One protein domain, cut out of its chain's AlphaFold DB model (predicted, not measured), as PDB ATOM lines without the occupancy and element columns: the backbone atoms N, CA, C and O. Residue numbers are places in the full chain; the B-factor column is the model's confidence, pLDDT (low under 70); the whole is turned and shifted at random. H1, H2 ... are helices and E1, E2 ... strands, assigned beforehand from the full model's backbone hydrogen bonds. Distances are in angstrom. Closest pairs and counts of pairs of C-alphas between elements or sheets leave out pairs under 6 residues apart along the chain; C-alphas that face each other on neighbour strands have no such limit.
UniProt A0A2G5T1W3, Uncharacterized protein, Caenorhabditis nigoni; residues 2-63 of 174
ATOM      1  N   LYS A   2     -65.573 -19.447 128.095       50.31
ATOM      2  CA  LYS A   2     -65.336 -20.921 128.032       50.31
ATOM      3  C   LYS A   2     -63.858 -21.365 128.116       50.31
ATOM      4  O   LYS A   2     -63.587 -22.455 128.597       50.31
ATOM      5  N   ARG A   3     -62.901 -20.543 127.662       55.53
ATOM      6  CA  ARG A   3     -61.466 -20.896 127.633       55.53
ATOM      7  C   ARG A   3     -60.793 -20.894 129.013       55.53
ATOM      8  O   ARG A   3     -59.951 -21.747 129.254       55.53
ATOM      9  N   LEU A   4     -61.187 -20.007 129.931       55.41
ATOM     10  CA  LEU A   4     -60.527 -19.892 131.240       55.41
ATOM     11  C   LEU A   4     -60.949 -21.013 132.205       55.41
ATOM     12  O   LEU A   4     -60.118 -21.564 132.915       55.41
ATOM     13  N   SER A   5     -62.224 -21.418 132.169       57.19
ATOM     14  CA  SER A   5     -62.722 -22.593 132.904       57.19
ATOM     15  C   SER A   5     -62.075 -23.899 132.450       57.19
ATOM     16  O   SER A   5     -61.951 -24.821 133.249       57.19
ATOM     17  N   ILE A   6     -61.685 -23.984 131.173       60.12
ATOM     18  CA  ILE A   6     -60.967 -25.137 130.611       60.12
ATOM     19  C   ILE A   6     -59.501 -25.118 131.060       60.12
ATOM     20  O   ILE A   6     -58.980 -26.164 131.425       60.12
ATOM     21  N   LEU A   7     -58.862 -23.942 131.074       64.06
ATOM     22  CA  LEU A   7     -57.471 -23.762 131.511       64.06
ATOM     23  C   LEU A   7     -57.271 -24.026 133.003       64.06
ATOM     24  O   LEU A   7     -56.328 -24.710 133.382       64.06
ATOM     25  N   LEU A   8     -58.153 -23.491 133.846       66.94
ATOM     26  CA  LEU A   8     -58.073 -23.697 135.289       66.94
ATOM     27  C   LEU A   8     -58.674 -25.061 135.662       66.94
ATOM     28  O   LEU A   8     -58.173 -25.762 136.525       66.94
ATOM     29  N   GLY A   9     -59.714 -25.520 134.975       63.03
ATOM     30  CA  GLY A   9     -60.378 -26.767 135.334       63.03
ATOM     31  C   GLY A   9     -61.155 -26.620 136.645       63.03
ATOM     32  O   GLY A   9     -60.613 -26.429 137.727       63.03
ATOM     33  N   SER A  10     -62.473 -26.768 136.567       66.62
ATOM     34  CA  SER A  10     -63.380 -26.604 137.713       66.62
ATOM     35  C   SER A  10     -63.309 -27.724 138.765       66.62
ATOM     36  O   SER A  10     -64.138 -27.760 139.669       66.62
ATOM     37  N   LYS A  11     -62.396 -28.691 138.607       69.19
ATOM     38  CA  LYS A  11     -62.214 -29.844 139.510       69.19
ATOM     39  C   LYS A  11     -60.947 -29.748 140.360       69.19
ATOM     40  O   LYS A  11     -60.758 -30.580 141.240       69.19
ATOM     41  N   PHE A  12     -60.090 -28.765 140.095       76.12
ATOM     42  CA  PHE A  12     -58.817 -28.597 140.783       76.12
ATOM     43  C   PHE A  12     -58.863 -27.363 141.677       76.12
ATOM     44  O   PHE A  12     -59.479 -26.354 141.327       76.12
ATOM     45  N   THR A  13     -58.209 -27.460 142.833       82.69
ATOM     46  CA  THR A  13     -57.911 -26.284 143.649       82.69
ATOM     47  C   THR A  13     -56.589 -25.708 143.169       82.69
ATOM     48  O   THR A  13     -55.587 -26.421 143.135       82.69
ATOM     49  N   HIS A  14     -56.589 -24.432 142.795       83.94
ATOM     50  CA  HIS A  14     -55.378 -23.731 142.369       83.94
ATOM     51  C   HIS A  14     -54.754 -23.031 143.554       83.94
ATOM     52  O   HIS A  14     -55.420 -22.234 144.212       83.94
ATOM     53  N   VAL A  15     -53.482 -23.309 143.802       89.00
ATOM     54  CA  VAL A  15     -52.719 -22.611 144.833       89.00
ATOM     55  C   VAL A  15     -52.133 -21.347 144.221       89.00
ATOM     56  O   VAL A  15     -51.460 -21.401 143.192       89.00
ATOM     57  N   VAL A  16     -52.403 -20.212 144.848       88.75
ATOM     58  CA  VAL A  16     -51.917 -18.897 144.440       88.75
ATOM     59  C   VAL A  16     -51.354 -18.185 145.658       88.75
ATOM     60  O   VAL A  16     -51.916 -18.263 146.745       88.75
ATOM     61  N   GLU A  17     -50.244 -17.475 145.493       91.00
ATOM     62  CA  GLU A  17     -49.691 -16.703 146.609       91.00
ATOM     63  C   GLU A  17     -50.606 -15.514 146.930       91.00
ATOM     64  O   GLU A  17     -51.082 -15.365 148.052       91.00
ATOM     65  N   ALA A  18     -50.935 -14.714 145.914       90.69
ATOM     66  CA  ALA A  18     -51.745 -13.516 146.068       90.69
ATOM     67  C   ALA A  18     -52.820 -13.407 144.984       90.69
ATOM     68  O   ALA A  18     -52.562 -13.674 143.808       90.69
ATOM     69  N   LEU A  19     -54.013 -12.959 145.377       89.88
ATOM     70  CA  LEU A  19     -55.072 -12.540 144.462       89.88
ATOM     71  C   LEU A  19     -55.210 -11.026 144.505       89.88
ATOM     72  O   LEU A  19     -55.532 -10.455 145.543       89.88
ATOM     73  N   SER A  20     -54.968 -10.388 143.363       88.94
ATOM     74  CA  SER A  20     -55.112  -8.947 143.200       88.94
ATOM     75  C   SER A  20     -56.307  -8.621 142.317       88.94
ATOM     76  O   SER A  20     -56.484  -9.222 141.255       88.94
ATOM     77  N   VAL A  21     -57.096  -7.641 142.746       86.19
ATOM     78  CA  VAL A  21     -58.282  -7.184 142.028       86.19
ATOM     79  C   VAL A  21     -58.241  -5.682 141.865       86.19
ATOM     80  O   VAL A  21     -58.336  -4.950 142.844       86.19
ATOM     81  N   LYS A  22     -58.147  -5.240 140.612       82.56
ATOM     82  CA  LYS A  22     -58.162  -3.820 140.239       82.56
ATOM     83  C   LYS A  22     -59.443  -3.355 139.559       82.56
ATOM     84  O   LYS A  22     -59.575  -2.178 139.267       82.56
ATOM     85  N   ASN A  23     -60.314  -4.290 139.201       80.75
ATOM     86  CA  ASN A  23     -61.531  -4.005 138.463       80.75
ATOM     87  C   ASN A  23     -62.541  -5.122 138.742       80.75
ATOM     88  O   ASN A  23     -62.279  -6.292 138.429       80.75
ATOM     89  N   MET A  24     -63.681  -4.761 139.325       77.38
ATOM     90  CA  MET A  24     -64.696  -5.733 139.729       77.38
ATOM     91  C   MET A  24     -65.391  -6.422 138.539       77.38
ATOM     92  O   MET A  24     -65.695  -7.619 138.597       77.38
ATOM     93  N   ASP A  25     -65.571  -5.729 137.411       77.88
ATOM     94  CA  ASP A  25     -66.188  -6.307 136.203       77.88
ATOM     95  C   ASP A  25     -65.400  -7.514 135.673       77.88
ATOM     96  O   ASP A  25     -65.968  -8.488 135.167       77.88
ATOM     97  N   SER A  26     -64.078  -7.491 135.856       72.75
ATOM     98  CA  SER A  26     -63.178  -8.580 135.465       72.75
ATOM     99  C   SER A  26     -63.420  -9.862 136.270       72.75
ATOM    100  O   SER A  26     -63.190 -10.965 135.769       72.75
ATOM    101  N   ILE A  27     -63.924  -9.735 137.498       73.38
ATOM    102  CA  ILE A  27     -64.241 -10.853 138.392       73.38
ATOM    103  C   ILE A  27     -65.600 -11.451 138.066       73.38
ATOM    104  O   ILE A  27     -65.745 -12.672 138.041       73.38
ATOM    105  N   LEU A  28     -66.601 -10.629 137.760       70.38
ATOM    106  CA  LEU A  28     -67.944 -11.125 137.443       70.38
ATOM    107  C   LEU A  28     -67.955 -12.071 136.226       70.38
ATOM    108  O   LEU A  28     -68.819 -12.945 136.125       70.38
ATOM    109  N   GLY A  29     -66.967 -11.946 135.334       67.38
ATOM    110  CA  GLY A  29     -66.753 -12.838 134.191       67.38
ATOM    111  C   GLY A  29     -66.022 -14.156 134.493       67.38
ATOM    112  O   GLY A  29     -65.823 -14.964 133.579       67.38
ATOM    113  N   LEU A  30     -65.590 -14.406 135.731       71.38
ATOM    114  CA  LEU A  30     -64.888 -15.642 136.073       71.38
ATOM    115  C   LEU A  30     -65.868 -16.800 136.350       71.38
ATOM    116  O   LEU A  30     -66.961 -16.612 136.889       71.38
ATOM    117  N   PRO A  31     -65.495 -18.039 135.980       69.62
ATOM    118  CA  PRO A  31     -66.313 -19.215 136.250       69.62
ATOM    119  C   PRO A  31     -66.590 -19.399 137.750       69.62
ATOM    120  O   PRO A  31     -65.667 -19.523 138.549       69.62
ATOM    121  N   ARG A  32     -67.870 -19.542 138.120       70.69
ATOM    122  CA  ARG A  32     -68.332 -19.694 139.519       70.69
ATOM    123  C   ARG A  32     -67.780 -20.921 140.258       70.69
ATOM    124  O   ARG A  32     -67.905 -21.008 141.474       70.69
ATOM    125  N   ASN A  33     -67.189 -21.865 139.530       73.31
ATOM    126  CA  ASN A  33     -66.740 -23.156 140.051       73.31
ATOM    127  C   ASN A  33     -65.221 -23.205 140.275       73.31
ATOM    128  O   ASN A  33     -64.675 -24.284 140.493       73.31
ATOM    129  N   ILE A  34     -64.522 -22.075 140.148       78.06
ATOM    130  CA  ILE A  34     -63.099 -22.013 140.470       78.06
ATOM    131  C   ILE A  34     -62.943 -22.152 141.986       78.06
ATOM    132  O   ILE A  34     -63.673 -21.533 142.762       78.06
ATOM    133  N   LYS A  35     -61.985 -22.984 142.393       81.50
ATOM    134  CA  LYS A  35     -61.561 -23.123 143.781       81.50
ATOM    135  C   LYS A  35     -60.108 -22.706 143.898       81.50
ATOM    136  O   LYS A  35     -59.255 -23.240 143.191       81.50
ATOM    137  N   LEU A  36     -59.845 -21.744 144.771       87.81
ATOM    138  CA  LEU A  36     -58.516 -21.186 144.987       87.81
ATOM    139  C   LEU A  36     -58.075 -21.459 146.418       87.81
ATOM    140  O   LEU A  36     -58.877 -21.375 147.344       87.81
ATOM    141  N   GLN A  37     -56.802 -21.759 146.601       90.94
ATOM    142  CA  GLN A  37     -56.132 -21.673 147.886       90.94
ATOM    143  C   GLN A  37     -55.180 -20.489 147.795       90.94
ATOM    144  O   GLN A  37     -54.272 -20.501 146.968       90.94
ATOM    145  N   ALA A  38     -55.442 -19.451 148.581       92.75
ATOM    146  CA  ALA A  38     -54.719 -18.187 148.519       92.75
ATOM    147  C   ALA A  38     -54.025 -17.903 149.850       92.75
ATOM    148  O   ALA A  38     -54.553 -18.279 150.891       92.75
ATOM    149  N   ASN A  39     -52.889 -17.206 149.826       94.06
ATOM    150  CA  ASN A  39     -52.259 -16.720 151.056       94.06
ATOM    151  C   ASN A  39     -52.638 -15.267 151.354       94.06
ATOM    152  O   ASN A  39     -52.741 -14.902 152.523       94.06
ATOM    153  N   SER A  40     -52.871 -14.443 150.330       95.81
ATOM    154  CA  SER A  40     -53.234 -13.035 150.524       95.81
ATOM    155  C   SER A  40     -54.169 -12.468 149.461       95.81
ATOM    156  O   SER A  40     -54.137 -12.893 148.303       95.81
ATOM    157  N   PHE A  41     -54.934 -11.442 149.834       94.44
ATOM    158  CA  PHE A  41     -55.706 -10.608 148.907       94.44
ATOM    159  C   PHE A  41     -55.141  -9.193 148.820       94.44
ATOM    160  O   PHE A  41     -54.628  -8.674 149.806       94.44
ATOM    161  N   VAL A  42     -55.286  -8.561 147.655       92.75
ATOM    162  CA  VAL A  42     -55.043  -7.128 147.460       92.75
ATOM    163  C   VAL A  42     -56.180  -6.538 146.626       92.75
ATOM    164  O   VAL A  42     -56.321  -6.863 145.443       92.75
ATOM    165  N   LEU A  43     -57.007  -5.710 147.252       91.31
ATOM    166  CA  LEU A  43     -58.238  -5.157 146.694       91.31
ATOM    167  C   LEU A  43     -58.033  -3.660 146.444       91.31
ATOM    168  O   LEU A  43     -57.620  -2.957 147.361       91.31
ATOM    169  N   TYR A  44     -58.267  -3.198 145.216       83.75
ATOM    170  CA  TYR A  44     -58.045  -1.798 144.817       83.75
ATOM    171  C   TYR A  44     -59.334  -1.047 144.423       83.75
ATOM    172  O   TYR A  44     -59.308   0.157 144.232       83.75
ATOM    173  N   ASP A  45     -60.436  -1.767 144.216       78.81
ATOM    174  CA  ASP A  45     -61.727  -1.230 143.748       78.81
ATOM    175  C   ASP A  45     -62.766  -1.383 144.878       78.81
ATOM    176  O   ASP A  45     -62.355  -1.590 146.021       78.81
ATOM    177  N   ASP A  46     -64.074  -1.349 144.580       81.88
ATOM    178  CA  ASP A  46     -65.183  -1.623 145.518       81.88
ATOM    179  C   ASP A  46     -64.858  -2.805 146.449       81.88
ATOM    180  O   ASP A  46     -64.976  -3.991 146.100       81.88
ATOM    181  N   THR A  47     -64.349  -2.447 147.626       82.00
ATOM    182  CA  THR A  47     -63.578  -3.343 148.481       82.00
ATOM    183  C   THR A  47     -64.504  -4.341 149.160       82.00
ATOM    184  O   THR A  47     -64.172  -5.526 149.253       82.00
ATOM    185  N   GLU A  48     -65.700  -3.890 149.538       84.12
ATOM    186  CA  GLU A  48     -66.770  -4.725 150.075       84.12
ATOM    187  C   GLU A  48     -67.209  -5.774 149.048       84.12
ATOM    188  O   GLU A  48     -67.038  -6.978 149.276       84.12
ATOM    189  N   LYS A  49     -67.693  -5.345 147.873       84.88
ATOM    190  CA  LYS A  49     -68.215  -6.287 146.869       84.88
ATOM    191  C   LYS A  49     -67.144  -7.250 146.377       84.88
ATOM    192  O   LYS A  49     -67.414  -8.439 146.174       84.88
ATOM    193  N   THR A  50     -65.923  -6.757 146.187       86.75
ATOM    194  CA  THR A  50     -64.799  -7.591 145.760       86.75
ATOM    195  C   THR A  50     -64.484  -8.659 146.801       86.75
ATOM    196  O   THR A  50     -64.349  -9.841 146.456       86.75
ATOM    197  N   TYR A  51     -64.397  -8.269 148.074       88.06
ATOM    198  CA  TYR A  51     -64.125  -9.187 149.170       88.06
ATOM    199  C   TYR A  51     -65.193 -10.286 149.261       88.06
ATOM    200  O   TYR A  51     -64.860 -11.476 149.300       88.06
ATOM    201  N   GLU A  52     -66.475  -9.916 149.194       86.38
ATOM    202  CA  GLU A  52     -67.586 -10.869 149.240       86.38
ATOM    203  C   GLU A  52     -67.551 -11.907 148.112       86.38
ATOM    204  O   GLU A  52     -67.925 -13.072 148.308       86.38
ATOM    205  N   VAL A  53     -67.141 -11.501 146.908       85.62
ATOM    206  CA  VAL A  53     -67.047 -12.415 145.767       85.62
ATOM    207  C   VAL A  53     -65.839 -13.335 145.898       85.62
ATOM    208  O   VAL A  53     -65.996 -14.551 145.749       85.62
ATOM    209  N   LEU A  54     -64.662 -12.805 146.241       86.62
ATOM    210  CA  LEU A  54     -63.462 -13.626 146.423       86.62
ATOM    211  C   LEU A  54     -63.628 -14.658 147.540       86.62
ATOM    212  O   LEU A  54     -63.238 -15.818 147.367       86.62
ATOM    213  N   ARG A  55     -64.278 -14.285 148.649       86.50
ATOM    214  CA  ARG A  55     -64.543 -15.188 149.780       86.50
ATOM    215  C   ARG A  55     -65.318 -16.447 149.371       86.50
ATOM    216  O   ARG A  55     -65.161 -17.489 149.994       86.50
ATOM    217  N   LYS A  56     -66.117 -16.392 148.295       85.38
ATOM    218  CA  LYS A  56     -66.879 -17.543 147.766       85.38
ATOM    219  C   LYS A  56     -66.023 -18.505 146.930       85.38
ATOM    220  O   LYS A  56     -66.392 -19.673 146.765       85.38
ATOM    221  N   TRP A  57     -64.906 -18.038 146.376       84.38
ATOM    222  CA  TRP A  57     -64.015 -18.846 145.531       84.38
ATOM    223  C   TRP A  57     -62.840 -19.442 146.288       84.38
ATOM    224  O   TRP A  57     -62.309 -20.481 145.884       84.38
ATOM    225  N   VAL A  58     -62.440 -18.803 147.381       88.88
ATOM    226  CA  VAL A  58     -61.335 -19.279 148.201       88.88
ATOM    227  C   VAL A  58     -61.782 -20.415 149.115       88.88
ATOM    228  O   VAL A  58     -62.866 -20.403 149.695       88.88
ATOM    229  N   GLN A  59     -60.947 -21.446 149.196       89.81
ATOM    230  CA  GLN A  59     -61.163 -22.602 150.051       89.81
ATOM    231  C   GLN A  59     -61.142 -22.176 151.525       89.81
ATOM    232  O   GLN A  59     -60.230 -21.436 151.906       89.81
ATOM    233  N   PRO A  60     -62.051 -22.697 152.376       91.25
ATOM    234  CA  PRO A  60     -62.080 -22.380 153.805       91.25
ATOM    235  C   PRO A  60     -60.743 -22.610 154.520       91.25
ATOM    236  O   PRO A  60     -60.397 -21.860 155.421       91.25
ATOM    237  N   SER A  61     -59.958 -23.600 154.079       91.69
ATOM    238  CA  SER A  61     -58.631 -23.914 154.627       91.69
ATOM    239  C   SER A  61     -57.570 -22.833 154.400       91.69
ATOM    240  O   SER A  61     -56.473 -22.948 154.933       91.69
ATOM    241  N   SER A  62     -57.860 -21.823 153.577       94.50
ATOM    242  CA  SER A  62     -56.970 -20.672 153.370       94.50
ATOM    243  C   SER A  62     -57.092 -19.641 154.492       94.50
ATOM    244  O   SER A  62     -56.244 -18.765 154.602       94.50
ATOM    245  N   PHE A  63     -58.159 -19.713 155.293       94.81
ATOM    246  CA  PHE A  63     -58.461 -18.731 156.324       94.81
ATOM    247  C   PHE A  63     -57.940 -19.174 157.708       94.81
ATOM    248  O   PHE A  63     -58.042 -20.359 158.040       94.81
TER     249      PHE A  63
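This is residues 2 to 63 of the 174 residues of an uncharacterized protein of Caenorhabditis nigoni (UniProt A0A2G5T1W3). Two parallel strands, E1 and E2, run side by side as a narrow ribbon folded into a V, and H3 spans the open mouth of that V. The short H2 lies near H3, while H1 sits off by itself beyond the beginning of E1. The printed part has 62 residues, with three named helices and two named strands that follow each other along the chain as H1, E1, H2, E2, H3; the class is mixed, helices and strands, with 41 residues in named elements. It is compact, with a radius of gyration of the C-alphas of 11.2 A and spans of 28 by 26 by 16 A.

H1, residues 2 to 8, comes closest to E1, residues 13 to 21, at the C-alphas of Leu 8 and His 14, 7.6 A apart. H2 is residues 24 to 28, E2 residues 35 to 43 and H3 residues 47 to 57. H1 is apart from H2, E2 and H3. E1 and E2 are parallel neighbours, with 16 degrees between their directions; N 16 and O 37 are 2.8 A apart and N 42 and O 19 2.8 A, both within hydrogen-bond range. E1, H2 and E2 form a strand-helix-strand unit, two parallel neighbour strands with a helix between them, and its crossover is right-handed. H2 and H3 are close but not clearly touching, with the C-alphas of Met 24 and Thr 50 closest at 6.3 A. The closest C-alphas of E2 and H3 are those of Lys 35 and Trp 57, 5.2 A apart. In H2 every O i to N i+4 pair is within hydrogen-bond range; in H1 2 of 3 are, and in H3 5 of 7.

H1 begins at C-alpha 2, (-65.336, -20.921, 128.032), and is 10.6 A long. E1, 19.2 A, bends by 87 degrees at residue 17, and E2, 18.5 A, by 93 degrees at residue 39, C-alpha (-52.259, -16.720, 151.056). H2 measures 6.7 A. H3, 15.8 A, ends at C-alpha 57, (-64.015, -18.846, 145.531).

The C-alphas of Lys 2 and Phe 63 are the two farthest apart, at 29.2 A. The printed part has no cut and no long link. Mean pLDDT of the printed part is 80.6, with residues 2 to 11, 29 and 31 under 70.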